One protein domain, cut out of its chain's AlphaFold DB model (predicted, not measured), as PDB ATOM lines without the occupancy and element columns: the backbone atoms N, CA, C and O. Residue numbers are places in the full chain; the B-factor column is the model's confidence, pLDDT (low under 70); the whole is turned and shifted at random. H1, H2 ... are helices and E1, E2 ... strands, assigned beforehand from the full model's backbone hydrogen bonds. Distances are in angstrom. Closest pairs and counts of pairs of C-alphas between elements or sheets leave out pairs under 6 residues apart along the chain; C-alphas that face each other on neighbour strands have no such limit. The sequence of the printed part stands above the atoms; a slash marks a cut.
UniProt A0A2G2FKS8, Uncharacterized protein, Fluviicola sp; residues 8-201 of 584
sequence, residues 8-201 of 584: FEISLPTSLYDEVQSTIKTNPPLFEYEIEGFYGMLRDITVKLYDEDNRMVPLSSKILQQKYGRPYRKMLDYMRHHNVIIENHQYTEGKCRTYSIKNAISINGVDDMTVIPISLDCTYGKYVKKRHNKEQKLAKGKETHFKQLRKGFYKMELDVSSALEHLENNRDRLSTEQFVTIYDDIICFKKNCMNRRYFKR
ATOM      1  N   PHE A   8      27.546  10.741  48.781       93.75
ATOM      2  CA  PHE A   8      26.374  10.333  47.999       93.75
ATOM      3  C   PHE A   8      26.726   9.101  47.166       93.75
ATOM      4  O   PHE A   8      27.900   8.798  47.025       93.75
ATOM      5  N   GLU A   9      25.742   8.416  46.593       95.25
ATOM      6  CA  GLU A   9      25.991   7.235  45.760       95.25
ATOM      7  C   GLU A   9      25.716   7.513  44.279       95.25
ATOM      8  O   GLU A   9      24.834   8.306  43.923       95.25
ATOM      9  N   ILE A  10      26.477   6.844  43.419       95.25
ATOM     10  CA  ILE A  10      26.201   6.667  41.987       95.25
ATOM     11  C   ILE A  10      26.177   5.173  41.670       95.25
ATOM     12  O   ILE A  10      26.665   4.382  42.471       95.25
ATOM     13  N   SER A  11      25.647   4.795  40.512       93.62
ATOM     14  CA  SER A  11      25.701   3.416  40.026       93.62
ATOM     15  C   SER A  11      26.420   3.329  38.685       93.62
ATOM     16  O   SER A  11      26.354   4.257  37.875       93.62
ATOM     17  N   LEU A  12      27.099   2.207  38.464       92.75
ATOM     18  CA  LEU A  12      27.676   1.800  37.185       92.75
ATOM     19  C   LEU A  12      27.380   0.314  36.953       92.75
ATOM     20  O   LEU A  12      27.274  -0.417  37.937       92.75
ATOM     21  N   PRO A  13      27.307  -0.148  35.693       91.56
ATOM     22  CA  PRO A  13      27.405  -1.575  35.400       91.56
ATOM     23  C   PRO A  13      28.638  -2.175  36.089       91.56
ATOM     24  O   PRO A  13      29.726  -1.594  35.987       91.56
ATOM     25  N   THR A  14      28.480  -3.306  36.782       91.00
ATOM     26  CA  THR A  14      29.569  -3.933  37.555       91.00
ATOM     27  C   THR A  14      30.789  -4.222  36.685       91.00
ATOM     28  O   THR A  14      31.904  -3.853  37.045       91.00
ATOM     29  N   SER A  15      30.568  -4.737  35.475       88.00
ATOM     30  CA  SER A  15      31.624  -5.001  34.492       88.00
ATOM     31  C   SER A  15      32.460  -3.762  34.154       88.00
ATOM     32  O   SER A  15      33.685  -3.835  34.114       88.00
ATOM     33  N   LEU A  16      31.821  -2.604  33.975       90.25
ATOM     34  CA  LEU A  16      32.505  -1.344  33.674       90.25
ATOM     35  C   LEU A  16      33.267  -0.797  34.890       90.25
ATOM     36  O   LEU A  16      34.338  -0.202  34.747       90.25
ATOM     37  N   TYR A  17      32.715  -0.978  36.091       93.12
ATOM     38  CA  TYR A  17      33.398  -0.638  37.335       93.12
ATOM     39  C   TYR A  17      34.670  -1.480  37.518       93.12
ATOM     40  O   TYR A  17      35.746  -0.914  37.740       93.12
ATOM     41  N   ASP A  18      34.557  -2.800  37.357       91.81
ATOM     42  CA  ASP A  18      35.659  -3.752  37.501       91.81
ATOM     43  C   ASP A  18      36.738  -3.546  36.436       91.81
ATOM     44  O   ASP A  18      37.931  -3.567  36.748       91.81
ATOM     45  N   GLU A  19      36.341  -3.270  35.190       91.25
ATOM     46  CA  GLU A  19      37.263  -2.972  34.092       91.25
ATOM     47  C   GLU A  19      38.136  -1.753  34.417       91.25
ATOM     48  O   GLU A  19      39.364  -1.817  34.306       91.25
ATOM     49  N   VAL A  20      37.541  -0.653  34.891       93.62
ATOM     50  CA  VAL A  20      38.300   0.556  35.247       93.62
ATOM     51  C   VAL A  20      39.156   0.349  36.492       93.62
ATOM     52  O   VAL A  20      40.302   0.802  36.517       93.62
ATOM     53  N   GLN A  21      38.643  -0.355  37.501       95.12
ATOM     54  CA  GLN A  21      39.408  -0.737  38.689       95.12
ATOM     55  C   GLN A  21      40.659  -1.538  38.321       95.12
ATOM     56  O   GLN A  21      41.776  -1.171  38.697       95.12
ATOM     57  N   SER A  22      40.479  -2.604  37.541       94.62
ATOM     58  CA  SER A  22      41.557  -3.476  37.080       94.62
ATOM     59  C   SER A  22      42.565  -2.713  36.221       94.62
ATOM     60  O   SER A  22      43.774  -2.808  36.445       94.62
ATOM     61  N   THR A  23      42.086  -1.875  35.299       95.19
ATOM     62  CA  THR A  23      42.930  -1.052  34.422       95.19
ATOM     63  C   THR A  23      43.806  -0.089  35.223       95.19
ATOM     64  O   THR A  23      45.016  -0.056  35.025       95.19
ATOM     65  N   ILE A  24      43.235   0.641  36.187       96.44
ATOM     66  CA  ILE A  24      43.992   1.578  37.034       96.44
ATOM     67  C   ILE A  24      44.987   0.837  37.933       96.44
ATOM     68  O   ILE A  24      46.101   1.316  38.139       96.44
ATOM     69  N   LYS A  25      44.615  -0.334  38.458       96.62
ATOM     70  CA  LYS A  25      45.497  -1.143  39.307       96.62
ATOM     71  C   LYS A  25      46.688  -1.708  38.529       96.62
ATOM     72  O   LYS A  25      47.793  -1.744  39.059       96.62
ATOM     73  N   THR A  26      46.459  -2.165  37.300       97.12
ATOM     74  CA  THR A  26      47.489  -2.783  36.449       97.12
ATOM     75  C   THR A  26      48.358  -1.753  35.734       97.12
ATOM     76  O   THR A  26      49.558  -1.965  35.594       97.12
ATOM     77  N   ASN A  27      47.776  -0.627  35.319       97.00
ATOM     78  CA  ASN A  27      48.434   0.411  34.528       97.00
ATOM     79  C   ASN A  27      48.169   1.802  35.133       97.00
ATOM     80  O   ASN A  27      47.455   2.603  34.528       97.00
ATOM     81  N   PRO A  28      48.691   2.125  36.330       96.38
ATOM     82  CA  PRO A  28      48.326   3.347  37.044       96.38
ATOM     83  C   PRO A  28      48.601   4.625  36.223       96.38
ATOM     84  O   PRO A  28      49.667   4.750  35.615       96.38
ATOM     85  N   PRO A  29      47.671   5.605  36.203       96.81
ATOM     86  CA  PRO A  29      47.874   6.855  35.478       96.81
ATOM     87  C   PRO A  29      49.115   7.634  35.945       96.81
ATOM     88  O   PRO A  29      49.298   7.876  37.135       96.81
ATOM     89  N   LEU A  30      49.916   8.131  34.995       96.56
ATOM     90  CA  LEU A  30      51.111   8.960  35.251       96.56
ATOM     91  C   LEU A  30      50.788  10.448  35.508       96.56
ATOM     92  O   LEU A  30      51.584  11.341  35.216       96.56
ATOM     93  N   PHE A  31      49.585  10.753  35.985       96.62
ATOM     94  CA  PHE A  31      49.137  12.111  36.294       96.62
ATOM     95  C   PHE A  31      48.323  12.107  37.584       96.62
ATOM     96  O   PHE A  31      47.804  11.073  37.969       96.62
ATOM     97  N   GLU A  32      48.180  13.252  38.248       95.81
ATOM     98  CA  GLU A  32      47.337  13.362  39.443       95.81
ATOM     99  C   GLU A  32      45.852  13.153  39.095       95.81
ATOM    100  O   GLU A  32      45.318  13.817  38.198       95.81
ATOM    101  N   TYR A  33      45.183  12.246  39.809       95.12
ATOM    102  CA  TYR A  33      43.771  11.931  39.609       95.12
ATOM    103  C   TYR A  33      43.061  11.598  40.924       95.12
ATOM    104  O   TYR A  33      43.679  11.232  41.918       95.12
ATOM    105  N   GLU A  34      41.733  11.678  40.882       96.44
ATOM    106  CA  GLU A  34      40.833  11.106  41.883       96.44
ATOM    107  C   GLU A  34      39.982  10.041  41.192       96.44
ATOM    108  O   GLU A  34      39.427  10.286  40.112       96.44
ATOM    109  N   ILE A  35      39.868   8.856  41.791       96.88
ATOM    110  CA  ILE A  35      39.191   7.727  41.147       96.88
ATOM    111  C   ILE A  35      37.693   7.983  40.941       96.88
ATOM    112  O   ILE A  35      37.118   7.599  39.924       96.88
ATOM    113  N   GLU A  36      37.075   8.760  41.831       97.06
ATOM    114  CA  GLU A  36      35.686   9.206  41.736       97.06
ATOM    115  C   GLU A  36      35.410  10.019  40.469       97.06
ATOM    116  O   GLU A  36      34.280  10.038  39.973       97.06
ATOM    117  N   GLY A  37      36.434  10.682  39.923       97.00
ATOM    118  CA  GLY A  37      36.327  11.366  38.645       97.00
ATOM    119  C   GLY A  37      36.100  10.393  37.486       97.00
ATOM    120  O   GLY A  37      35.289  10.689  36.607       97.00
ATOM    121  N   PHE A  38      36.779   9.236  37.483       97.62
ATOM    122  CA  PHE A  38      36.603   8.209  36.451       97.62
ATOM    123  C   PHE A  38      35.174   7.670  36.498       97.62
ATOM    124  O   PHE A  38      34.469   7.708  35.488       97.62
ATOM    125  N   TYR A  39      34.699   7.297  37.689       97.31
ATOM    126  CA  TYR A  39      33.335   6.793  37.856       97.31
ATOM    127  C   TYR A  39      32.273   7.815  37.462       97.31
ATOM    128  O   TYR A  39      31.294   7.480  36.799       97.31
ATOM    129  N   GLY A  40      32.462   9.082  37.840       96.31
ATOM    130  CA  GLY A  40      31.536  10.142  37.470       96.31
ATOM    131  C   GLY A  40      31.435  10.330  35.954       96.31
ATOM    132  O   GLY A  40      30.324  10.469  35.437       96.31
ATOM    133  N   MET A  41      32.564  10.311  35.234       96.12
ATOM    134  CA  MET A  41      32.569  10.437  33.771       96.12
ATOM    135  C   MET A  41      31.892   9.251  33.090       96.12
ATOM    136  O   MET A  41      31.065   9.471  32.210       96.12
ATOM    137  N   LEU A  42      32.171   8.022  33.532       94.56
ATOM    138  CA  LEU A  42      31.483   6.834  33.025       94.56
ATOM    139  C   LEU A  42      29.980   6.888  33.300       94.56
ATOM    140  O   LEU A  42      29.188   6.597  32.409       94.56
ATOM    141  N   ARG A  43      29.570   7.347  34.488       93.94
ATOM    142  CA  ARG A  43      28.153   7.551  34.814       93.94
ATOM    143  C   ARG A  43      27.523   8.589  33.887       93.94
ATOM    144  O   ARG A  43      26.410   8.398  33.428       93.94
ATOM    145  N   ASP A  44      28.216   9.685  33.576       93.62
ATOM    146  CA  ASP A  44      27.707  10.703  32.644       93.62
ATOM    147  C   ASP A  44      27.596  10.229  31.193       93.62
ATOM    148  O   ASP A  44      26.754  10.769  30.473       93.62
ATOM    149  N   ILE A  45      28.441   9.286  30.766       91.06
ATOM    150  CA  ILE A  45      28.325   8.622  29.465       91.06
ATOM    151  C   ILE A  45      27.126   7.671  29.519       91.06
ATOM    152  O   ILE A  45      26.167   7.867  28.789       91.06
ATOM    153  N   THR A  46      27.133   6.708  30.438       89.44
ATOM    154  CA  THR A  46      26.163   5.600  30.480       89.44
ATOM    155  C   THR A  46      24.711   6.042  30.673       89.44
ATOM    156  O   THR A  46      23.858   5.628  29.899       89.44
ATOM    157  N   VAL A  47      24.412   6.960  31.601       87.44
ATOM    158  CA  VAL A  47      23.027   7.443  31.846       87.44
ATOM    159  C   VAL A  47      22.484   8.380  30.759       87.44
ATOM    160  O   VAL A  47      21.394   8.934  30.887       87.44
ATOM    161  N   LYS A  48      23.293   8.679  29.741       84.69
ATOM    162  CA  LYS A  48      22.918   9.518  28.598       84.69
ATOM    163  C   LYS A  48      23.052   8.782  27.271       84.69
ATOM    164  O   LYS A  48      22.851   9.416  26.235       84.69
ATOM    165  N   LEU A  49      23.442   7.508  27.292       77.44
ATOM    166  CA  LEU A  49      23.362   6.674  26.106       77.44
ATOM    167  C   LEU A  49      21.881   6.537  25.749       77.44
ATOM    168  O   LEU A  49      21.049   6.260  26.610       77.44
ATOM    169  N   TYR A  50      21.568   6.817  24.491       63.22
ATOM    170  CA  TYR A  50      20.262   6.547  23.910       63.22
ATOM    171  C   TYR A  50      20.377   5.308  23.027       63.22
ATOM    172  O   TYR A  50      21.469   4.972  22.559       63.22
ATOM    173  N   ASP A  51      19.242   4.656  22.829       53.16
ATOM    174  CA  ASP A  51      19.076   3.471  21.993       53.16
ATOM    175  C   ASP A  51      19.106   3.889  20.510       53.16
ATOM    176  O   ASP A  51      18.070   4.088  19.885       53.16
ATOM    177  N   GLU A  52      20.297   4.189  19.981       54.88
ATOM    178  CA  GLU A  52      20.498   4.584  18.580       54.88
ATOM    179  C   GLU A  52      21.788   3.970  17.996       54.88
ATOM    180  O   GLU A  52      22.784   3.763  18.700       54.88
ATOM    181  N   ASP A  53      21.794   3.765  16.672       49.06
ATOM    182  CA  ASP A  53      22.844   3.099  15.872       49.06
ATOM    183  C   ASP A  53      24.244   3.755  15.935       49.06
ATOM    184  O   ASP A  53      25.227   3.192  15.461       49.06
ATOM    185  N   ASN A  54      24.380   4.921  16.578       55.03
ATOM    186  CA  ASN A  54      25.648   5.616  16.818       55.03
ATOM    187  C   ASN A  54      25.763   6.047  18.287       55.03
ATOM    188  O   ASN A  54      25.718   7.241  18.582       55.03
ATOM    189  N   ARG A  55      25.915   5.063  19.190       72.69
ATOM    190  CA  ARG A  55      25.922   5.119  20.675       72.69
ATOM    191  C   ARG A  55      26.874   6.139  21.330       72.69
ATOM    192  O   ARG A  55      27.640   5.777  22.214       72.69
ATOM    193  N   MET A  56      26.887   7.409  20.938       83.38
ATOM    194  CA  MET A  56      27.833   8.412  21.425       83.38
ATOM    195  C   MET A  56      27.128   9.601  22.074       83.38
ATOM    196  O   MET A  56      26.276  10.263  21.488       83.38
ATOM    197  N   VAL A  57      27.565   9.947  23.278       87.44
ATOM    198  CA  VAL A  57      27.007  11.025  24.090       87.44
ATOM    199  C   VAL A  57      27.840  12.295  23.955       87.44
ATOM    200  O   VAL A  57      29.034  12.267  24.267       87.44
ATOM    201  N   PRO A  58      27.250  13.445  23.583       88.69
ATOM    202  CA  PRO A  58      27.954  14.720  23.593       88.69
ATOM    203  C   PRO A  58      28.220  15.190  25.029       88.69
ATOM    204  O   PRO A  58      27.291  15.437  25.805       88.69
ATOM    205  N   LEU A  59      29.493  15.394  25.377       89.88
ATOM    206  CA  LEU A  59      29.893  15.923  26.685       89.88
ATOM    207  C   LEU A  59      30.678  17.230  26.535       89.88
ATOM    208  O   LEU A  59      31.703  17.313  25.862       89.88
ATOM    209  N   SER A  60      30.190  18.284  27.193       90.19
ATOM    210  CA  SER A  60      30.818  19.607  27.150       90.19
ATOM    211  C   SER A  60      32.083  19.642  28.005       90.19
ATOM    212  O   SER A  60      32.004  19.513  29.228       90.19
ATOM    213  N   SER A  61      33.228  19.932  27.386       90.94
ATOM    214  CA  SER A  61      34.516  20.152  28.065       90.94
ATOM    215  C   SER A  61      34.418  21.168  29.208       90.94
ATOM    216  O   SER A  61      34.953  20.940  30.288       90.94
ATOM    217  N   LYS A  62      33.654  22.253  29.016       92.00
ATOM    218  CA  LYS A  62      33.399  23.276  30.044       92.00
ATOM    219  C   LYS A  62      32.682  22.706  31.271       92.00
ATOM    220  O   LYS A  62      32.974  23.119  32.391       92.00
ATOM    221  N   ILE A  63      31.736  21.787  31.075       92.25
ATOM    222  CA  ILE A  63      31.019  21.129  32.177       92.25
ATOM    223  C   ILE A  63      31.920  20.086  32.837       92.25
ATOM    224  O   ILE A  63      32.022  20.074  34.062       92.25
ATOM    225  N   LEU A  64      32.606  19.257  32.045       94.81
ATOM    226  CA  LEU A  64      33.512  18.223  32.545       94.81
ATOM    227  C   LEU A  64      34.647  18.820  33.382       94.81
ATOM    228  O   LEU A  64      34.888  18.355  34.488       94.81
ATOM    229  N   GLN A  65      35.266  19.910  32.927       95.31
ATOM    230  CA  GLN A  65      36.313  20.606  33.677       95.31
ATOM    231  C   GLN A  65      35.802  21.172  35.011       95.31
ATOM    232  O   GLN A  65      36.510  21.143  36.014       95.31
ATOM    233  N   GLN A  66      34.564  21.681  35.051       94.75
ATOM    234  CA  GLN A  66      33.951  22.140  36.303       94.75
ATOM    235  C   GLN A  66      33.634  20.987  37.255       94.75
ATOM    236  O   GLN A  66      33.674  21.185  38.469       94.75
ATOM    237  N   LYS A  67      33.268  19.823  36.708       95.69
ATOM    238  CA  LYS A  67      32.790  18.661  37.459       95.69
ATOM    239  C   LYS A  67      33.926  17.772  37.969       95.69
ATOM    240  O   LYS A  67      33.858  17.331  39.106       95.69
ATOM    241  N   TYR A  68      34.962  17.566  37.162       96.44
ATOM    242  CA  TYR A  68      36.062  16.621  37.407       96.44
ATOM    243  C   TYR A  68      37.439  17.298  37.491       96.44
ATOM    244  O   TYR A  68      38.462  16.630  37.588       96.44
ATOM    245  N   GLY A  69      37.480  18.632  37.462       95.06
ATOM    246  CA  GLY A  69      38.709  19.405  37.620       95.06
ATOM    247  C   GLY A  69      39.572  19.469  36.360       95.06
ATOM    248  O   GLY A  69      39.175  19.069  35.267       95.06
ATOM    249  N   ARG A  70      40.784  20.020  36.510       93.62
ATOM    250  CA  ARG A  70      41.763  20.169  35.416       93.62
ATOM    251  C   ARG A  70      42.174  18.830  34.767       93.62
ATOM    252  O   ARG A  70      42.321  18.836  33.545       93.62
ATOM    253  N   PRO A  71      42.314  17.703  35.501       95.31
ATOM    254  CA  PRO A  71      42.742  16.429  34.915       95.31
ATOM    255  C   PRO A  71      41.708  15.715  34.033       95.31
ATOM    256  O   PRO A  71      42.083  14.746  33.378       95.31
ATOM    257  N   TYR A  72      40.448  16.175  33.955       96.38
ATOM    258  CA  TYR A  72      39.362  15.456  33.261       96.38
ATOM    259  C   TYR A  72      39.742  14.973  31.850       96.38
ATOM    260  O   TYR A  72      39.384  13.870  31.446       96.38
ATOM    261  N   ARG A  73      40.497  15.786  31.094       96.00
ATOM    262  CA  ARG A  73      40.915  15.437  29.736       96.00
ATOM    263  C   ARG A  73      41.914  14.285  29.733       96.00
ATOM    264  O   ARG A  73      41.719  13.345  28.976       96.00
ATOM    265  N   LYS A  74      42.915  14.327  30.619       97.56
ATOM    266  CA  LYS A  74      43.890  13.240  30.789       97.56
ATOM    267  C   LYS A  74      43.198  11.941  31.199       97.56
ATOM    268  O   LYS A  74      43.567  10.880  30.719       97.56
ATOM    269  N   MET A  75      42.159  12.030  32.029       97.94
ATOM    270  CA  MET A  75      41.359  10.874  32.436       97.94
ATOM    271  C   MET A  75      40.551  10.277  31.271       97.94
ATOM    272  O   MET A  75      40.527   9.059  31.119       97.94
ATOM    273  N   LEU A  76      39.940  11.107  30.416       96.19
ATOM    274  CA  LEU A  76      39.292  10.635  29.182       96.19
ATOM    275  C   LEU A  76      40.300  10.013  28.209       96.19
ATOM    276  O   LEU A  76      40.038   8.947  27.663       96.19
ATOM    277  N   ASP A  77      41.457  10.652  28.015       96.50
ATOM    278  CA  ASP A  77      42.533  10.123  27.170       96.50
ATOM    279  C   ASP A  77      43.051   8.778  27.684       96.50
ATOM    280  O   ASP A  77      43.271   7.866  26.891       96.50
ATOM    281  N   TYR A  78      43.183   8.637  29.003       97.88
ATOM    282  CA  TYR A  78      43.574   7.395  29.657       97.88
ATOM    283  C   TYR A  78      42.545   6.281  29.430       97.88
ATOM    284  O   TYR A  78      42.926   5.196  28.994       97.88
ATOM    285  N   MET A  79      41.251   6.547  29.660       95.94
ATOM    286  CA  MET A  79      40.182   5.566  29.414       95.94
ATOM    287  C   MET A  79      40.094   5.175  27.935       95.94
ATOM    288  O   MET A  79      39.854   4.015  27.620       95.94
ATOM    289  N   ARG A  80      40.319   6.123  27.020       94.88
ATOM    290  CA  ARG A  80      40.361   5.859  25.576       94.88
ATOM    291  C   ARG A  80      41.560   4.987  25.200       94.88
ATOM    292  O   ARG A  80      41.402   4.033  24.448       94.88
ATOM    293  N   HIS A  81      42.749   5.301  25.719       95.50
ATOM    294  CA  HIS A  81      43.975   4.539  25.455       95.50
ATOM    295  C   HIS A  81      43.859   3.086  25.928       95.50
ATOM    296  O   HIS A  81      44.267   2.175  25.215       95.50
ATOM    297  N   HIS A  82      43.228   2.876  27.083       93.88
ATOM    298  CA  HIS A  82      42.964   1.549  27.639       93.88
ATOM    299  C   HIS A  82      41.635   0.949  27.175       93.88
ATOM    300  O   HIS A  82      41.152   0.005  27.782       93.88
ATOM    301  N   ASN A  83      41.050   1.460  26.086       91.12
ATOM    302  CA  ASN A  83      39.901   0.843  25.429       91.12
ATOM    303  C   ASN A  83      38.616   0.740  26.272       91.12
ATOM    304  O   ASN A  83      37.729  -0.018  25.906       91.12
ATOM    305  N   VAL A  84      38.465   1.543  27.325       90.69
ATOM    306  CA  VAL A  84      37.232   1.615  28.129       90.69
ATOM    307  C   VAL A  84      36.153   2.418  27.391       90.69
ATOM    308  O   VAL A  84      34.973   2.069  27.381       90.69
ATOM    309  N   ILE A  85      36.556   3.511  26.731       92.06
ATOM    310  CA  ILE A  85      35.653   4.403  25.988       92.06
ATOM    311  C   ILE A  85      36.123   4.618  24.549       92.06
ATOM    312  O   ILE A  85      37.312   4.509  24.247       92.06
ATOM    313  N   ILE A  86      35.195   5.016  23.679       90.25
ATOM    314  CA  ILE A  86      35.480   5.527  22.331       90.25
ATOM    315  C   ILE A  86      35.155   7.024  22.304       90.25
ATOM    316  O   ILE A  86      34.227   7.486  22.968       90.25
ATOM    317  N   GLU A  87      35.920   7.797  21.535       90.31
ATOM    318  CA  GLU A  87      35.710   9.231  21.318       90.31
ATOM    319  C   GLU A  87      35.654   9.530  19.817       90.31
ATOM    320  O   GLU A  87      36.509   9.069  19.062       90.31
ATOM    321  N   ASN A  88      34.690  10.351  19.387       83.19
ATOM    322  CA  ASN A  88      34.685  10.893  18.032       83.19
ATOM    323  C   ASN A  88      35.481  12.204  18.017       83.19
ATOM    324  O   ASN A  88      35.136  13.173  18.702       83.19
ATOM    325  N   HIS A  89      36.555  12.236  17.229       71.06
ATOM    326  CA  HIS A  89      37.452  13.388  17.118       71.06
ATOM    327  C   HIS A  89      36.916  14.520  16.228       71.06
ATOM    328  O   HIS A  89      37.583  15.547  16.099       71.06
ATOM    329  N   GLN A  90      35.715  14.389  15.654       61.94
ATOM    330  CA  GLN A  90      35.066  15.452  14.885       61.94
ATOM    331  C   GLN A  90      34.591  16.597  15.796       61.94
ATOM    332  O   GLN A  90      33.411  16.738  16.119       61.94
ATOM    333  N   TYR A  91      35.523  17.444  16.230       56.09
ATOM    334  CA  TYR A  91      35.191  18.728  16.834       56.09
ATOM    335  C   TYR A  91      34.934  19.754  15.731       56.09
ATOM    336  O   TYR A  91      35.854  20.164  15.028       56.09
ATOM    337  N   THR A  92      33.689  20.205  15.609       58.31
ATOM    338  CA  THR A  92      33.347  21.419  14.855       58.31
ATOM    339  C   THR A  92      33.049  22.543  15.839       58.31
ATOM    340  O   THR A  92      32.477  22.287  16.903       58.31
ATOM    341  N   GLU A  93      33.388  23.785  15.495       50.22
ATOM    342  CA  GLU A  93      33.102  24.946  16.341       50.22
ATOM    343  C   GLU A  93      31.625  24.968  16.779       50.22
ATOM    344  O   GLU A  93      30.709  24.746  15.986       50.22
ATOM    345  N   GLY A  94      31.391  25.136  18.084       61.78
ATOM    346  CA  GLY A  94      30.052  25.090  18.679       61.78
ATOM    347  C   GLY A  94      29.494  23.690  18.987       61.78
ATOM    348  O   GLY A  94      28.436  23.608  19.614       61.78
ATOM    349  N   LYS A  95      30.181  22.594  18.631       69.81
ATOM    350  CA  LYS A  95      29.784  21.218  18.995       69.81
ATOM    351  C   LYS A  95      30.637  20.647  20.131       69.81
ATOM    352  O   LYS A  95      31.759  21.070  20.386       69.81
ATOM    353  N   CYS A  96      30.069  19.689  20.863       83.00
ATOM    354  CA  CYS A  96      30.787  18.930  21.890       83.00
ATOM    355  C   CYS A  96      31.404  17.675  21.269       83.00
ATOM    356  O   CYS A  96      30.835  17.117  20.334       83.00
ATOM    357  N   ARG A  97      32.520  17.201  21.832       87.38
ATOM    358  CA  ARG A  97      33.013  15.855  21.524       87.38
ATOM    359  C   ARG A  97      32.031  14.820  22.061       87.38
ATOM    360  O   ARG A  97      31.385  15.063  23.089       87.38
ATOM    361  N   THR A  98      31.916  13.700  21.363       89.62
ATOM    362  CA  THR A  98      31.011  12.615  21.735       89.62
ATOM    363  C   THR A  98      31.794  11.401  22.221       89.62
ATOM    364  O   THR A  98      32.926  11.172  21.788       89.62
ATOM    365  N   TYR A  99      31.198  10.652  23.149       90.25
ATOM    366  CA  TYR A  99      31.834   9.532  23.840       90.25
ATOM    367  C   TYR A  99      30.893   8.336  23.936       90.25
ATOM    368  O   TYR A  99      29.713   8.522  24.217       90.25
ATOM    369  N   SER A 100      31.409   7.124  23.772       89.12
ATOM    370  CA  SER A 100      30.674   5.875  24.001       89.12
ATOM    371  C   SER A 100      31.480   4.925  24.881       89.12
ATOM    372  O   SER A 100      32.669   5.151  25.108       89.12
ATOM    373  N   ILE A 101      30.850   3.855  25.364       87.50
ATOM    374  CA  ILE A 101      31.576   2.723  25.954       87.50
ATOM    375  C   ILE A 101      32.027   1.807  24.812       87.50
ATOM    376  O   ILE A 101      31.267   1.599  23.864       87.50
ATOM    377  N   LYS A 102      33.276   1.326  24.855       79.81
ATOM    378  CA  LYS A 102      33.861   0.567  23.736       79.81
ATOM    379  C   LYS A 102      33.266  -0.822  23.608       79.81
ATOM    380  O   LYS A 102      32.765  -1.190  22.549       79.81
ATOM    381  N   ASN A 103      33.329  -1.580  24.692       68.38
ATOM    382  CA  ASN A 103      32.561  -2.796  24.805       68.38
ATOM    383  C   ASN A 103      31.148  -2.303  25.056       68.38
ATOM    384  O   ASN A 103      30.840  -1.898  26.176       68.38
ATOM    385  N   ALA A 104      30.337  -2.223  23.991       57.03
ATOM    386  CA  ALA A 104      28.890  -2.140  24.119       57.03
ATOM    387  C   ALA A 104      28.545  -3.029  25.299       57.03
ATOM    388  O   ALA A 104      28.877  -4.214  25.246       57.03
ATOM    389  N   ILE A 105      28.064  -2.418  26.384       57.06
ATOM    390  CA  ILE A 105      27.742  -3.117  27.615       57.06
ATOM    391  C   ILE A 105      26.968  -4.346  27.151       57.06
ATOM    392  O   ILE A 105      25.933  -4.172  26.506       57.06
ATOM    393  N   SER A 106      27.585  -5.531  27.261       48.56
ATOM    394  CA  SER A 106      27.100  -6.707  26.544       48.56
ATOM    395  C   SER A 106      25.631  -6.840  26.898       48.56
ATOM    396  O   SER A 106      25.290  -6.872  28.079       48.56
ATOM    397  N   ILE A 107      24.782  -6.832  25.872       43.69
ATOM    398  CA  ILE A 107      23.318  -6.750  25.980       43.69
ATOM    399  C   ILE A 107      22.759  -7.927  26.809       43.69
ATOM    400  O   ILE A 107      21.645  -7.861  27.309       43.69
ATOM    401  N   ASN A 108      23.591  -8.945  27.064       43.59
ATOM    402  CA  ASN A 108      23.294 -10.118  27.878       43.59
ATOM    403  C   ASN A 108      24.079 -10.176  29.211       43.59
ATOM    404  O   ASN A 108      24.184 -11.256  29.773       43.59
ATOM    405  N   GLY A 109      24.697  -9.081  29.686       45.81
ATOM    406  CA  GLY A 109      25.694  -9.147  30.772       45.81
ATOM    407  C   GLY A 109      25.860  -7.919  31.679       45.81
ATOM    408  O   GLY A 109      26.913  -7.780  32.304       45.81
ATOM    409  N   VAL A 110      24.871  -7.021  31.808       55.53
ATOM    410  CA  VAL A 110      24.789  -6.174  33.029       55.53
ATOM    411  C   VAL A 110      24.186  -6.998  34.145       55.53
ATOM    412  O   VAL A 110      23.106  -6.675  34.617       55.53
ATOM    413  N   ASP A 111      24.815  -8.102  34.536       59.03
ATOM    414  CA  ASP A 111      24.180  -8.980  35.520       59.03
ATOM    415  C   ASP A 111      23.976  -8.278  36.857       59.03
ATOM    416  O   ASP A 111      22.976  -8.545  37.506       59.03
ATOM    417  N   ASP A 112      24.796  -7.258  37.142       84.31
ATOM    418  CA  ASP A 112      24.686  -6.436  38.335       84.31
ATOM    419  C   ASP A 112      25.047  -4.958  38.102       84.31
ATOM    420  O   ASP A 112      25.777  -4.575  37.175       84.31
ATOM    421  N   MET A 113      24.564  -4.122  39.023       92.19
ATOM    422  CA  MET A 113      24.938  -2.716  39.163       92.19
ATOM    423  C   MET A 113      25.767  -2.511  40.435       92.19
ATOM    424  O   MET A 113      25.299  -2.765  41.545       92.19
ATOM    425  N   THR A 114      26.959  -1.933  40.300       93.69
ATOM    426  CA  THR A 114      27.777  -1.524  41.445       93.69
ATOM    427  C   THR A 114      27.364  -0.138  41.921       93.69
ATOM    428  O   THR A 114      27.457   0.851  41.187       93.69
ATOM    429  N   VAL A 115      26.956  -0.045  43.187       95.00
ATOM    430  CA  VAL A 115      26.674   1.219  43.876       95.00
ATOM    431  C   VAL A 115      27.954   1.741  44.528       95.00
ATOM    432  O   VAL A 115      28.522   1.109  45.415       95.00
ATOM    433  N   ILE A 116      28.396   2.925  44.112       95.81
ATOM    434  CA  ILE A 116      29.691   3.498  44.486       95.81
ATOM    435  C   ILE A 116      29.471   4.732  45.373       95.81
ATOM    436  O   ILE A 116      28.858   5.707  44.913       95.81
ATOM    437  N   PRO A 117      29.978   4.749  46.620       95.56
ATOM    438  CA  PRO A 117      29.961   5.943  47.452       95.56
ATOM    439  C   PRO A 117      30.989   6.967  46.950       95.56
ATOM    440  O   PRO A 117      32.152   6.656  46.716       95.56
ATOM    441  N   ILE A 118      30.562   8.219  46.824       96.12
ATOM    442  CA  ILE A 118      31.372   9.360  46.405       96.12
ATOM    443  C   ILE A 118      31.463  10.348  47.564       96.12
ATOM    444  O   ILE A 118      30.455  10.926  47.998       96.12
ATOM    445  N   SER A 119      32.684  10.561  48.054       94.19
ATOM    446  CA  SER A 119      32.975  11.540  49.102       94.19
ATOM    447  C   SER A 119      32.655  12.963  48.638       94.19
ATOM    448  O   SER A 119      32.905  13.324  47.491       94.19
ATOM    449  N   LEU A 120      32.140  13.821  49.526       93.06
ATOM    450  CA  LEU A 120      31.985  15.251  49.223       93.06
ATOM    451  C   LEU A 120      33.304  16.036  49.213       93.06
ATOM    452  O   LEU A 120      33.285  17.213  48.839       93.06
ATOM    453  N   ASP A 121      34.409  15.414  49.620       93.75
ATOM    454  CA  ASP A 121      35.723  16.054  49.698       93.75
ATOM    455  C   ASP A 121      36.562  15.855  48.427       93.75
ATOM    456  O   ASP A 121      37.480  16.645  48.186       93.75
ATOM    457  N   CYS A 122      36.201  14.902  47.562       95.25
ATOM    458  CA  CYS A 122      36.770  14.805  46.220       95.25
ATOM    459  C   CYS A 122      36.247  15.945  45.323       95.25
ATOM    460  O   CYS A 122      35.231  16.589  45.603       95.25
ATOM    461  N   THR A 123      36.934  16.224  44.225       96.38
ATOM    462  CA  THR A 123      36.591  17.227  43.209       96.38
ATOM    463  C   THR A 123      35.171  17.041  42.679       96.38
ATOM    464  O   THR A 123      34.394  18.006  42.653       96.38
ATOM    465  N   TYR A 124      34.787  15.804  42.340       95.75
ATOM    466  CA  TYR A 124      33.425  15.502  41.890       95.75
ATOM    467  C   TYR A 124      32.390  15.804  42.988       95.75
ATOM    468  O   TYR A 124      31.383  16.484  42.751       95.75
ATOM    469  N   GLY A 125      32.660  15.391  44.224       95.06
ATOM    470  CA  GLY A 125      31.772  15.658  45.348       95.06
ATOM    471  C   GLY A 125      31.654  17.134  45.708       95.06
ATOM    472  O   GLY A 125      30.543  17.632  45.919       95.06
ATOM    473  N   LYS A 126      32.757  17.884  45.664       94.81
ATOM    474  CA  LYS A 126      32.778  19.345  45.829       94.81
ATOM    475  C   LYS A 126      31.912  20.035  44.776       94.81
ATOM    476  O   LYS A 126      31.176  20.969  45.116       94.81
ATOM    477  N   TYR A 127      31.935  19.570  43.524       94.75
ATOM    478  CA  TYR A 127      31.042  20.071  42.476       94.75
ATOM    479  C   TYR A 127      29.565  19.835  42.825       94.75
ATOM    480  O   TYR A 127      28.770  20.783  42.803       94.75
ATOM    481  N   VAL A 128      29.192  18.608  43.210       92.38
ATOM    482  CA  VAL A 128      27.811  18.267  43.602       92.38
ATOM    483  C   VAL A 128      27.363  19.104  44.805       92.38
ATOM    484  O   VAL A 128      26.288  19.708  44.773       92.38
ATOM    485  N   LYS A 129      28.221  19.245  45.822       91.19
ATOM    486  CA  LYS A 129      27.992  20.092  47.004       91.19
ATOM    487  C   LYS A 129      27.772  21.555  46.622       91.19
ATOM    488  O   LYS A 129      26.831  22.182  47.116       91.19
ATOM    489  N   LYS A 130      28.610  22.114  45.740       91.50
ATOM    490  CA  LYS A 130      28.502  23.501  45.253       91.50
ATOM    491  C   LYS A 130      27.203  23.722  44.481       91.50
ATOM    492  O   LYS A 130      26.529  24.727  44.717       91.50
ATOM    493  N   ARG A 131      26.832  22.789  43.599       90.31
ATOM    494  CA  ARG A 131      25.567  22.821  42.851       90.31
ATOM    495  C   ARG A 131      24.368  22.806  43.798       90.31
ATOM    496  O   ARG A 131      23.551  23.722  43.733       90.31
ATOM    497  N   HIS A 132      24.320  21.849  44.725       87.69
ATOM    498  CA  HIS A 132      23.256  21.753  45.725       87.69
ATOM    499  C   HIS A 132      23.142  23.047  46.544       87.69
ATOM    500  O   HIS A 132      22.059  23.612  46.667       87.69
ATOM    501  N   ASN A 133      24.263  23.588  47.035       86.38
ATOM    502  CA  ASN A 133      24.283  24.844  47.793       86.38
ATOM    503  C   ASN A 133      23.724  26.016  46.980       86.38
ATOM    504  O   ASN A 133      22.953  26.827  47.495       86.38
ATOM    505  N   LYS A 134      24.115  26.121  45.705       86.19
ATOM    506  CA  LYS A 134      23.616  27.162  44.801       86.19
ATOM    507  C   LYS A 134      22.101  27.053  44.633       86.19
ATOM    508  O   LYS A 134      21.416  28.069  44.705       86.19
ATOM    509  N   GLU A 135      21.579  25.843  44.469       80.75
ATOM    510  CA  GLU A 135      20.138  25.600  44.363       80.75
ATOM    511  C   GLU A 135      19.394  25.949  45.658       80.75
ATOM    512  O   GLU A 135      18.365  26.618  45.598       80.75
ATOM    513  N   GLN A 136      19.931  25.589  46.830       78.69
ATOM    514  CA  GLN A 136      19.329  25.969  48.117       78.69
ATOM    515  C   GLN A 136      19.343  27.489  48.338       78.69
ATOM    516  O   GLN A 136      18.407  28.036  48.919       78.69
ATOM    517  N   LYS A 137      20.380  28.198  47.868       81.69
ATOM    518  CA  LYS A 137      20.433  29.669  47.922       81.69
ATOM    519  C   LYS A 137      19.370  30.304  47.025       81.69
ATOM    520  O   LYS A 137      18.658  31.186  47.490       81.69
ATOM    521  N   LEU A 138      19.231  29.835  45.782       74.00
ATOM    522  CA  LEU A 138      18.202  30.318  44.849       74.00
ATOM    523  C   LEU A 138      16.785  30.082  45.391       74.00
ATOM    524  O   LEU A 138      15.912  30.932  45.243       74.00
ATOM    525  N   ALA A 139      16.577  28.972  46.099       68.00
ATOM    526  CA  ALA A 139      15.301  28.638  46.724       68.00
ATOM    527  C   ALA A 139      14.866  29.584  47.856       68.00
ATOM    528  O   ALA A 139      13.715  29.534  48.288       68.00
ATOM    529  N   LYS A 140      15.747  30.465  48.344       68.69
ATOM    530  CA  LYS A 140      15.369  31.503  49.316       68.69
ATOM    531  C   LYS A 140      14.532  32.638  48.692       68.69
ATOM    532  O   LYS A 140      14.077  33.500  49.444       68.69
ATOM    533  N   GLY A 141      14.299  32.614  47.372       64.94
ATOM    534  CA  GLY A 141      13.507  33.590  46.603       64.94
ATOM    535  C   GLY A 141      12.092  33.867  47.137       64.94
ATOM    536  O   GLY A 141      11.585  33.157  47.996       64.94
ATOM    537  N   LYS A 142      11.455  34.949  46.676       61.19
ATOM    538  CA  LYS A 142      10.259  35.534  47.319       61.19
ATOM    539  C   LYS A 142       8.962  34.723  47.166       61.19
ATOM    540  O   LYS A 142       8.104  34.839  48.031       61.19
ATOM    541  N   GLU A 143       8.822  33.894  46.133       76.50
ATOM    542  CA  GLU A 143       7.566  33.184  45.849       76.50
ATOM    543  C   GLU A 143       7.288  32.070  46.870       76.50
ATOM    544  O   GLU A 143       8.032  31.093  46.996       76.50
ATOM    545  N   THR A 144       6.206  32.239  47.630       84.38
ATOM    546  CA  THR A 144       5.844  31.392  48.772       84.38
ATOM    547  C   THR A 144       5.477  29.970  48.351       84.38
ATOM    548  O   THR A 144       5.965  29.023  48.961       84.38
ATOM    549  N   HIS A 145       4.689  29.794  47.289       92.19
ATOM    550  CA  HIS A 145       4.262  28.471  46.818       92.19
ATOM    551  C   HIS A 145       5.438  27.613  46.308       92.19
ATOM    552  O   HIS A 145       5.584  26.473  46.740       92.19
ATOM    553  N   PHE A 146       6.384  28.156  45.526       90.62
ATOM    554  CA  PHE A 146       7.593  27.415  45.114       90.62
ATOM    555  C   PHE A 146       8.424  26.903  46.299       90.62
ATOM    556  O   PHE A 146       8.991  25.809  46.241       90.62
ATOM    557  N   LYS A 147       8.495  27.673  47.394       89.88
ATOM    558  CA  LYS A 147       9.138  27.220  48.637       89.88
ATOM    559  C   LYS A 147       8.401  26.031  49.253       89.88
ATOM    560  O   LYS A 147       9.068  25.116  49.739       89.88
ATOM    561  N   GLN A 148       7.068  26.039  49.229       93.31
ATOM    562  CA  GLN A 148       6.240  24.935  49.721       93.31
ATOM    563  C   GLN A 148       6.443  23.675  48.875       93.31
ATOM    564  O   GLN A 148       6.845  22.654  49.431       93.31
ATOM    565  N   LEU A 149       6.308  23.775  47.547       94.12
ATOM    566  CA  LEU A 149       6.518  22.664  46.609       94.12
ATOM    567  C   LEU A 149       7.908  22.042  46.771       94.12
ATOM    568  O   LEU A 149       8.056  20.833  46.936       94.12
ATOM    569  N   ARG A 150       8.951  22.881  46.826       91.69
ATOM    570  CA  ARG A 150      10.322  22.416  47.065       91.69
ATOM    571  C   ARG A 150      10.443  21.707  48.413       91.69
ATOM    572  O   ARG A 150      11.090  20.666  48.500       91.69
ATOM    573  N   LYS A 151       9.873  22.272  49.483       90.88
ATOM    574  CA  LYS A 151       9.907  21.660  50.821       90.88
ATOM    575  C   LYS A 151       9.206  20.299  50.816       90.88
ATOM    576  O   LYS A 151       9.746  19.385  51.431       90.88
ATOM    577  N   GLY A 152       8.074  20.175  50.120       93.19
ATOM    578  CA  GLY A 152       7.378  18.909  49.883       93.19
ATOM    579  C   GLY A 152       8.280  17.902  49.171       93.19
ATOM    580  O   GLY A 152       8.597  16.860  49.731       93.19
ATOM    581  N   PHE A 153       8.831  18.264  48.010       93.88
ATOM    582  CA  PHE A 153       9.727  17.394  47.235       93.88
ATOM    583  C   PHE A 153      10.945  16.882  48.029       93.88
ATOM    584  O   PHE A 153      11.315  15.714  47.937       93.88
ATOM    585  N   TYR A 154      11.592  17.728  48.839       91.19
ATOM    586  CA  TYR A 154      12.742  17.288  49.645       91.19
ATOM    587  C   TYR A 154      12.362  16.414  50.852       91.19
ATOM    588  O   TYR A 154      13.261  15.806  51.433       91.19
ATOM    589  N   LYS A 155      11.081  16.372  51.238       91.94
ATOM    590  CA  LYS A 155      10.552  15.453  52.255       91.94
ATOM    591  C   LYS A 155      10.084  14.122  51.672       91.94
ATOM    592  O   LYS A 155      10.009  13.165  52.424       91.94
ATOM    593  N   MET A 156       9.796  14.077  50.373       94.19
ATOM    594  CA  MET A 156       9.343  12.872  49.686       94.19
ATOM    595  C   MET A 156      10.319  11.707  49.904       94.19
ATOM    596  O   MET A 156      11.537  11.851  49.697       94.19
ATOM    597  N   GLU A 157       9.776  10.562  50.301       95.31
ATOM    598  CA  GLU A 157      10.487   9.290  50.400       95.31
ATOM    599  C   GLU A 157       9.999   8.352  49.289       95.31
ATOM    600  O   GLU A 157       8.857   8.437  48.846       95.31
ATOM    601  N   LEU A 158      10.906   7.515  48.793       96.69
ATOM    602  CA  LEU A 158      10.630   6.490  47.794       96.69
ATOM    603  C   LEU A 158      11.059   5.158  48.410       96.69
ATOM    604  O   LEU A 158      12.148   5.106  48.996       96.69
ATOM    605  N   ASP A 159      10.258   4.112  48.254       97.56
ATOM    606  CA  ASP A 159      10.670   2.741  48.534       97.56
ATOM    607  C   ASP A 159      11.663   2.291  47.461       97.56
ATOM    608  O   ASP A 159      11.325   1.704  46.432       97.56
ATOM    609  N   VAL A 160      12.924   2.663  47.680       96.88
ATOM    610  CA  VAL A 160      14.024   2.370  46.761       96.88
ATOM    611  C   VAL A 160      14.215   0.864  46.603       96.88
ATOM    612  O   VAL A 160      14.549   0.430  45.506       96.88
ATOM    613  N   SER A 161      14.030   0.079  47.665       96.44
ATOM    614  CA  SER A 161      14.278  -1.363  47.622       96.44
ATOM    615  C   SER A 161      13.271  -2.053  46.712       96.44
ATOM    616  O   SER A 161      13.680  -2.697  45.748       96.44
ATOM    617  N   SER A 162      11.974  -1.830  46.937       97.12
ATOM    618  CA  SER A 162      10.929  -2.410  46.085       97.12
ATOM    619  C   SER A 162      10.956  -1.849  44.663       97.12
ATOM    620  O   SER A 162      10.695  -2.579  43.708       97.12
ATOM    621  N   ALA A 163      11.330  -0.576  44.483       96.81
ATOM    622  CA  ALA A 163      11.510  -0.002  43.152       96.81
ATOM    623  C   ALA A 163      12.640  -0.685  42.363       96.81
ATOM    624  O   ALA A 163      12.479  -0.933  41.170       96.81
ATOM    625  N   LEU A 164      13.773  -0.988  43.007       95.38
ATOM    626  CA  LEU A 164      14.886  -1.690  42.361       95.38
ATOM    627  C   LEU A 164      14.548  -3.157  42.086       95.38
ATOM    628  O   LEU A 164      14.767  -3.609  40.970       95.38
ATOM    629  N   GLU A 165      13.950  -3.869  43.042       95.12
ATOM    630  CA  GLU A 165      13.477  -5.246  42.833       95.12
ATOM    631  C   GLU A 165      12.523  -5.327  41.636       95.12
ATOM    632  O   GLU A 165      12.655  -6.177  40.757       95.12
ATOM    633  N   HIS A 166      11.595  -4.375  41.539       93.62
ATOM    634  CA  HIS A 166      10.697  -4.316  40.403       93.62
ATOM    635  C   HIS A 166      11.418  -4.024  39.074       93.62
ATOM    636  O   HIS A 166      11.028  -4.560  38.031       93.62
ATOM    637  N   LEU A 167      12.427  -3.146  39.085       93.00
ATOM    638  CA  LEU A 167      13.243  -2.862  37.904       93.00
ATOM    639  C   LEU A 167      13.940  -4.129  37.400       93.00
ATOM    640  O   LEU A 167      13.868  -4.399  36.202       93.00
ATOM    641  N   GLU A 168      14.529  -4.921  38.300       91.25
ATOM    642  CA  GLU A 168      15.143  -6.212  37.959       91.25
ATOM    643  C   GLU A 168      14.119  -7.183  37.363       91.25
ATOM    644  O   GLU A 168      14.343  -7.744  36.292       91.25
ATOM    645  N   ASN A 169      12.933  -7.289  37.969       90.75
ATOM    646  CA  ASN A 169      11.855  -8.153  37.475       90.75
ATOM    647  C   ASN A 169      11.331  -7.764  36.075       90.75
ATOM    648  O   ASN A 169      10.584  -8.524  35.466       90.75
ATOM    649  N   ASN A 170      11.675  -6.575  35.560       89.50
ATOM    650  CA  ASN A 170      11.281  -6.104  34.225       89.50
ATOM    651  C   ASN A 170      12.482  -5.843  33.311       89.50
ATOM    652  O   ASN A 170      12.339  -5.152  32.298       89.50
ATOM    653  N   ARG A 171      13.654  -6.388  33.645       86.44
ATOM    654  CA  ARG A 171      14.890  -6.182  32.889       86.44
ATOM    655  C   ARG A 171      14.765  -6.590  31.420       86.44
ATOM    656  O   ARG A 171      15.168  -5.819  30.559       86.44
ATOM    657  N   ASP A 172      14.091  -7.703  31.129       86.69
ATOM    658  CA  ASP A 172      13.883  -8.204  29.758       86.69
ATOM    659  C   ASP A 172      13.026  -7.279  28.875       86.69
ATOM    660  O   ASP A 172      12.968  -7.433  27.656       86.69
ATOM    661  N   ARG A 173      12.337  -6.300  29.476       85.19
ATOM    662  CA  ARG A 173      11.477  -5.329  28.777       85.19
ATOM    663  C   ARG A 173      12.180  -3.997  28.511       85.19
ATOM    664  O   ARG A 173      11.535  -3.053  28.051       85.19
ATOM    665  N   LEU A 174      13.458  -3.889  28.867       83.50
ATOM    666  CA  LEU A 174      14.248  -2.666  28.831       83.50
ATOM    667  C   LEU A 174      15.507  -2.881  27.998       83.50
ATOM    668  O   LEU A 174      16.158  -3.917  28.099       83.50
ATOM    669  N   SER A 175      15.914  -1.859  27.247       82.38
ATOM    670  CA  SER A 175      17.299  -1.823  26.777       82.38
ATOM    671  C   SER A 175      18.249  -1.565  27.948       82.38
ATOM    672  O   SER A 175      17.868  -1.018  28.990       82.38
ATOM    673  N   THR A 176      19.514  -1.952  27.789       81.75
ATOM    674  CA  THR A 176      20.538  -1.793  28.834       81.75
ATOM    675  C   THR A 176      20.669  -0.331  29.270       81.75
ATOM    676  O   THR A 176      20.754  -0.016  30.456       81.75
ATOM    677  N   GLU A 177      20.620   0.590  28.315       82.62
ATOM    678  CA  GLU A 177      20.689   2.031  28.519       82.62
ATOM    679  C   GLU A 177      19.501   2.543  29.345       82.62
ATOM    680  O   GLU A 177      19.667   3.368  30.254       82.62
ATOM    681  N   GLN A 178      18.298   2.027  29.068       86.25
ATOM    682  CA  GLN A 178      17.107   2.351  29.845       86.25
ATOM    683  C   GLN A 178      17.232   1.826  31.274       86.25
ATOM    684  O   GLN A 178      16.981   2.585  32.210       86.25
ATOM    685  N   PHE A 179      17.659   0.575  31.448       89.50
ATOM    686  CA  PHE A 179      17.865  -0.028  32.761       89.50
ATOM    687  C   PHE A 179      18.865   0.778  33.603       89.50
ATOM    688  O   PHE A 179      18.522   1.227  34.697       89.50
ATOM    689  N   VAL A 180      20.053   1.079  33.062       90.00
ATOM    690  CA  VAL A 180      21.094   1.865  33.753       90.00
ATOM    691  C   VAL A 180      20.587   3.252  34.150       90.00
ATOM    692  O   VAL A 180      20.838   3.719  35.265       90.00
ATOM    693  N   THR A 181      19.856   3.919  33.254       90.44
ATOM    694  CA  THR A 181      19.308   5.257  33.510       90.44
ATOM    695  C   THR A 181      18.250   5.225  34.612       90.44
ATOM    696  O   THR A 181      18.296   6.046  35.529       90.44
ATOM    697  N   ILE A 182      17.321   4.263  34.560       92.69
ATOM    698  CA  ILE A 182      16.252   4.120  35.555       92.69
ATOM    699  C   ILE A 182      16.834   3.746  36.921       92.69
ATOM    700  O   ILE A 182      16.441   4.339  37.926       92.69
ATOM    701  N   TYR A 183      17.804   2.828  36.960       94.12
ATOM    702  CA  TYR A 183      18.500   2.449  38.189       94.12
ATOM    703  C   TYR A 183      19.128   3.681  38.854       94.12
ATOM    704  O   TYR A 183      18.906   3.944  40.040       94.12
ATOM    705  N   ASP A 184      19.870   4.492  38.086       93.19
ATOM    706  CA  ASP A 184      20.519   5.695  38.611       93.19
ATOM    707  C   ASP A 184      19.508   6.778  39.068       93.19
ATOM    708  O   ASP A 184      19.761   7.493  40.049       93.19
ATOM    709  N   ASP A 185      18.348   6.883  38.410       94.00
ATOM    710  CA  ASP A 185      17.240   7.751  38.833       94.00
ATOM    711  C   ASP A 185      16.608   7.282  40.159       94.00
ATOM    712  O   ASP A 185      16.349   8.115  41.034       94.00
ATOM    713  N   ILE A 186      16.420   5.971  40.359       95.88
ATOM    714  CA  ILE A 186      15.859   5.394  41.596       95.88
ATOM    715  C   ILE A 186      16.809   5.612  42.783       95.88
ATOM    716  O   ILE A 186      16.397   6.137  43.825       95.88
ATOM    717  N   ILE A 187      18.108   5.312  42.642       95.00
ATOM    718  CA  ILE A 187      19.065   5.466  43.757       95.00
ATOM    719  C   ILE A 187      19.237   6.922  44.212       95.00
ATOM    720  O   ILE A 187      19.635   7.168  45.356       95.00
ATOM    721  N   CYS A 188      18.907   7.913  43.368       93.00
ATOM    722  CA  CYS A 188      18.901   9.327  43.763       93.00
ATOM    723  C   CYS A 188      17.962   9.603  44.948       93.00
ATOM    724  O   CYS A 188      18.138  10.605  45.655       93.00
ATOM    725  N   PHE A 189      16.968   8.739  45.173       94.31
ATOM    726  CA  PHE A 189      16.010   8.875  46.260       94.31
ATOM    727  C   PHE A 189      16.470   8.262  47.583       94.31
ATOM    728  O   PHE A 189      15.872   8.598  48.608       94.31
ATOM    729  N   LYS A 190      17.577   7.505  47.625       93.25
ATOM    730  CA  LYS A 190      18.140   7.012  48.893       93.25
ATOM    731  C   LYS A 190      18.427   8.153  49.874       93.25
ATOM    732  O   LYS A 190      18.835   9.255  49.491       93.25
ATOM    733  N   LYS A 191      18.280   7.882  51.177       86.88
ATOM    734  CA  LYS A 191      18.467   8.882  52.253       86.88
ATOM    735  C   LYS A 191      19.877   9.491  52.273       86.88
ATOM    736  O   LYS A 191      20.047  10.640  52.682       86.88
ATOM    737  N   ASN A 192      20.898   8.763  51.823       86.00
ATOM    738  CA  ASN A 192      22.272   9.260  51.682       86.00
ATOM    739  C   ASN A 192      22.522  10.038  50.369       86.00
ATOM    740  O   ASN A 192      23.488  10.791  50.287       86.00
ATOM    741  N   CYS A 193      21.617   9.971  49.390       88.88
ATOM    742  CA  CYS A 193      21.728  10.633  48.087       88.88
ATOM    743  C   CYS A 193      21.041  12.007  48.003       88.88
ATOM    744  O   CYS A 193      20.993  12.602  46.926       88.88
ATOM    745  N   MET A 194      20.576  12.588  49.120       86.44
ATOM    746  CA  MET A 194      19.896  13.902  49.125       86.44
ATOM    747  C   MET A 194      20.705  15.028  48.452       86.44
ATOM    748  O   MET A 194      20.123  15.973  47.917       86.44
ATOM    749  N   ASN A 195      22.038  14.927  48.433       88.25
ATOM    750  CA  ASN A 195      22.923  15.881  47.756       88.25
ATOM    751  C   ASN A 195      22.724  15.902  46.227       88.25
ATOM    752  O   ASN A 195      22.965  16.930  45.592       88.25
ATOM    753  N   ARG A 196      22.269  14.788  45.632       90.75
ATOM    754  CA  ARG A 196      21.963  14.673  44.199       90.75
ATOM    755  C   ARG A 196      20.610  15.282  43.843       90.75
ATOM    756  O   ARG A 196      20.452  15.734  42.706       90.75
ATOM    757  N   ARG A 197      19.685  15.361  44.807       90.81
ATOM    758  CA  ARG A 197      18.329  15.862  44.576       90.81
ATOM    759  C   ARG A 197      18.312  17.332  44.166       90.81
ATOM    760  O   ARG A 197      18.969  18.161  44.807       90.81
ATOM    761  N   TYR A 198      17.519  17.656  43.151       90.62
ATOM    762  CA  TYR A 198      17.341  19.017  42.651       90.62
ATOM    763  C   TYR A 198      15.878  19.355  42.400       90.62
ATOM    764  O   TYR A 198      15.054  18.486  42.145       90.62
ATOM    765  N   PHE A 199      15.578  20.645  42.497       91.19
ATOM    766  CA  PHE A 199      14.272  21.220  42.205       91.19
ATOM    767  C   PHE A 199      14.518  22.630  41.680       91.19
ATOM    768  O   PHE A 199      14.903  23.526  42.443       91.19
ATOM    769  N   LYS A 200      14.409  22.821  40.370       88.75
ATOM    770  CA  LYS A 200      14.827  24.058  39.711       88.75
ATOM    771  C   LYS A 200      13.855  24.421  38.604       88.75
ATOM    772  O   LYS A 200      13.576  23.608  37.740       88.75
ATOM    773  N   ARG A 201      13.441  25.684  38.565       88.50
ATOM    774  CA  ARG A 201      12.712  26.229  37.422       88.50
ATOM    775  C   ARG A 201      13.664  26.498  36.253       88.50
ATOM    776  O   ARG A 201      14.685  27.178  36.410       88.50
TER     777      ARG A 201
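This is residues 8 to 201 of the 584 residues of an uncharacterized protein of Fluviicola sp (UniProt A0A2G2FKS8). Helix H2 runs through the middle of a body of helices and strands, between the two-stranded sheet E1 and E5 and the small three-stranded sheet E2, E4 and E3, with H1, H3 and H4 grouped around it. From this body H5 runs outward as an arm towards H6 at the far end, and the chain comes back through H7, which makes a helical hairpin with H8; H8 packs on E1, and the short E6 ends the printed part close to H5 and H6. The printed part has 194 residues, with eight named helices and six named strands in the order E1 H1 H2 E2 H3 H4 E3 E4 E5 H5 H6 H7 H8 E6. The class is mixed, helices and strands; E1 and E5 are antiparallel, as are E4 and E3, while E2 and E4 meet only at a point. The whole is compact, with a radius of gyration of the C-alphas of 17.8 A and spans of 52 by 40 by 33 A.

E1, residues 8 to 13, begins at C-alpha 8 at (26.374, 10.333, 47.999) and is 17.4 A long. H1, residues 14 to 26, is 18.0 A long, and H2, residues 35 to 46, is 17.0 A. E2 is residues 57 to 59, H3 residues 61 to 68, and H4 residues 72 to 81, 14.2 A long. E3, residues 85 to 88, and E4, residues 97 to 101, follow. E5, residues 113 to 119, is the longest strand at 19.1 A. H5, residues 123 to 138, is the longest helix at 22.6 A and begins at C-alpha 123 at (36.591, 17.227, 43.209). H6, residues 144 to 155, is 17.0 A long; H7 is residues 160 to 169; H8, residues 176 to 187, is 16.7 A. E6, residues 199 to 201, ends at C-alpha 201 at (12.712, 26.229, 37.422) and pairs with no named strand.

H2 and H3 are the hubs, touching three helices each. They touch each other at a steep tilt of 46 degrees, opposite ways, the closest C-alphas being those of Gly 37 and Tyr 68, 5.4 A apart. H5 touches H3 about perpendicular at 78 degrees, with C-alphas 124 and 68 closest at 5.3 A. H2 is on the sheet E2 E4 E3 at a height of 10.3 A and runs across the strands, at 85 degrees to E4 on the local plane. H4 is on the same face, over E3, and stands up from the sheet. E3 and E4 form a hairpin, with N 86 and O 100 within hydrogen-bond range at 2.9 A. E1 and E5 are antiparallel, with N 118 and O 8 at 2.7 A and N 10 and O 116 at 3.0 A. The closest C-alphas of E1 and H8 are those of Ser 11 and Asp 184, 5.8 A apart. H7 and H8 touch at a shallow tilt of 16 degrees, opposite ways, with C-alphas 160 and 186 closest at 6.3 A. H1 and H2 are close but not clearly touching, their closest C-alphas, 17 and 39, being 7.4 A apart. H6 touches no helix; its closest C-alpha to E6 is that of Arg 150, 6.4 A from that of Phe 199. In each of the eight helices every O i to N i+4 pair is within hydrogen-bond range.

The two C-alphas farthest apart are those of Thr 26 and Thr 144, at 55.3 A. The printed part has no cut. The links E4 to E5 and H8 to E6 are long, with 11 residues each. Residues 140 to 145, of which 144 to 145 belong to H6, stand free. The mean pLDDT of the printed part is 87.3, and it is under 70 in residues 50 to 54, 90 to 95, 103 to 111 and 139 to 142.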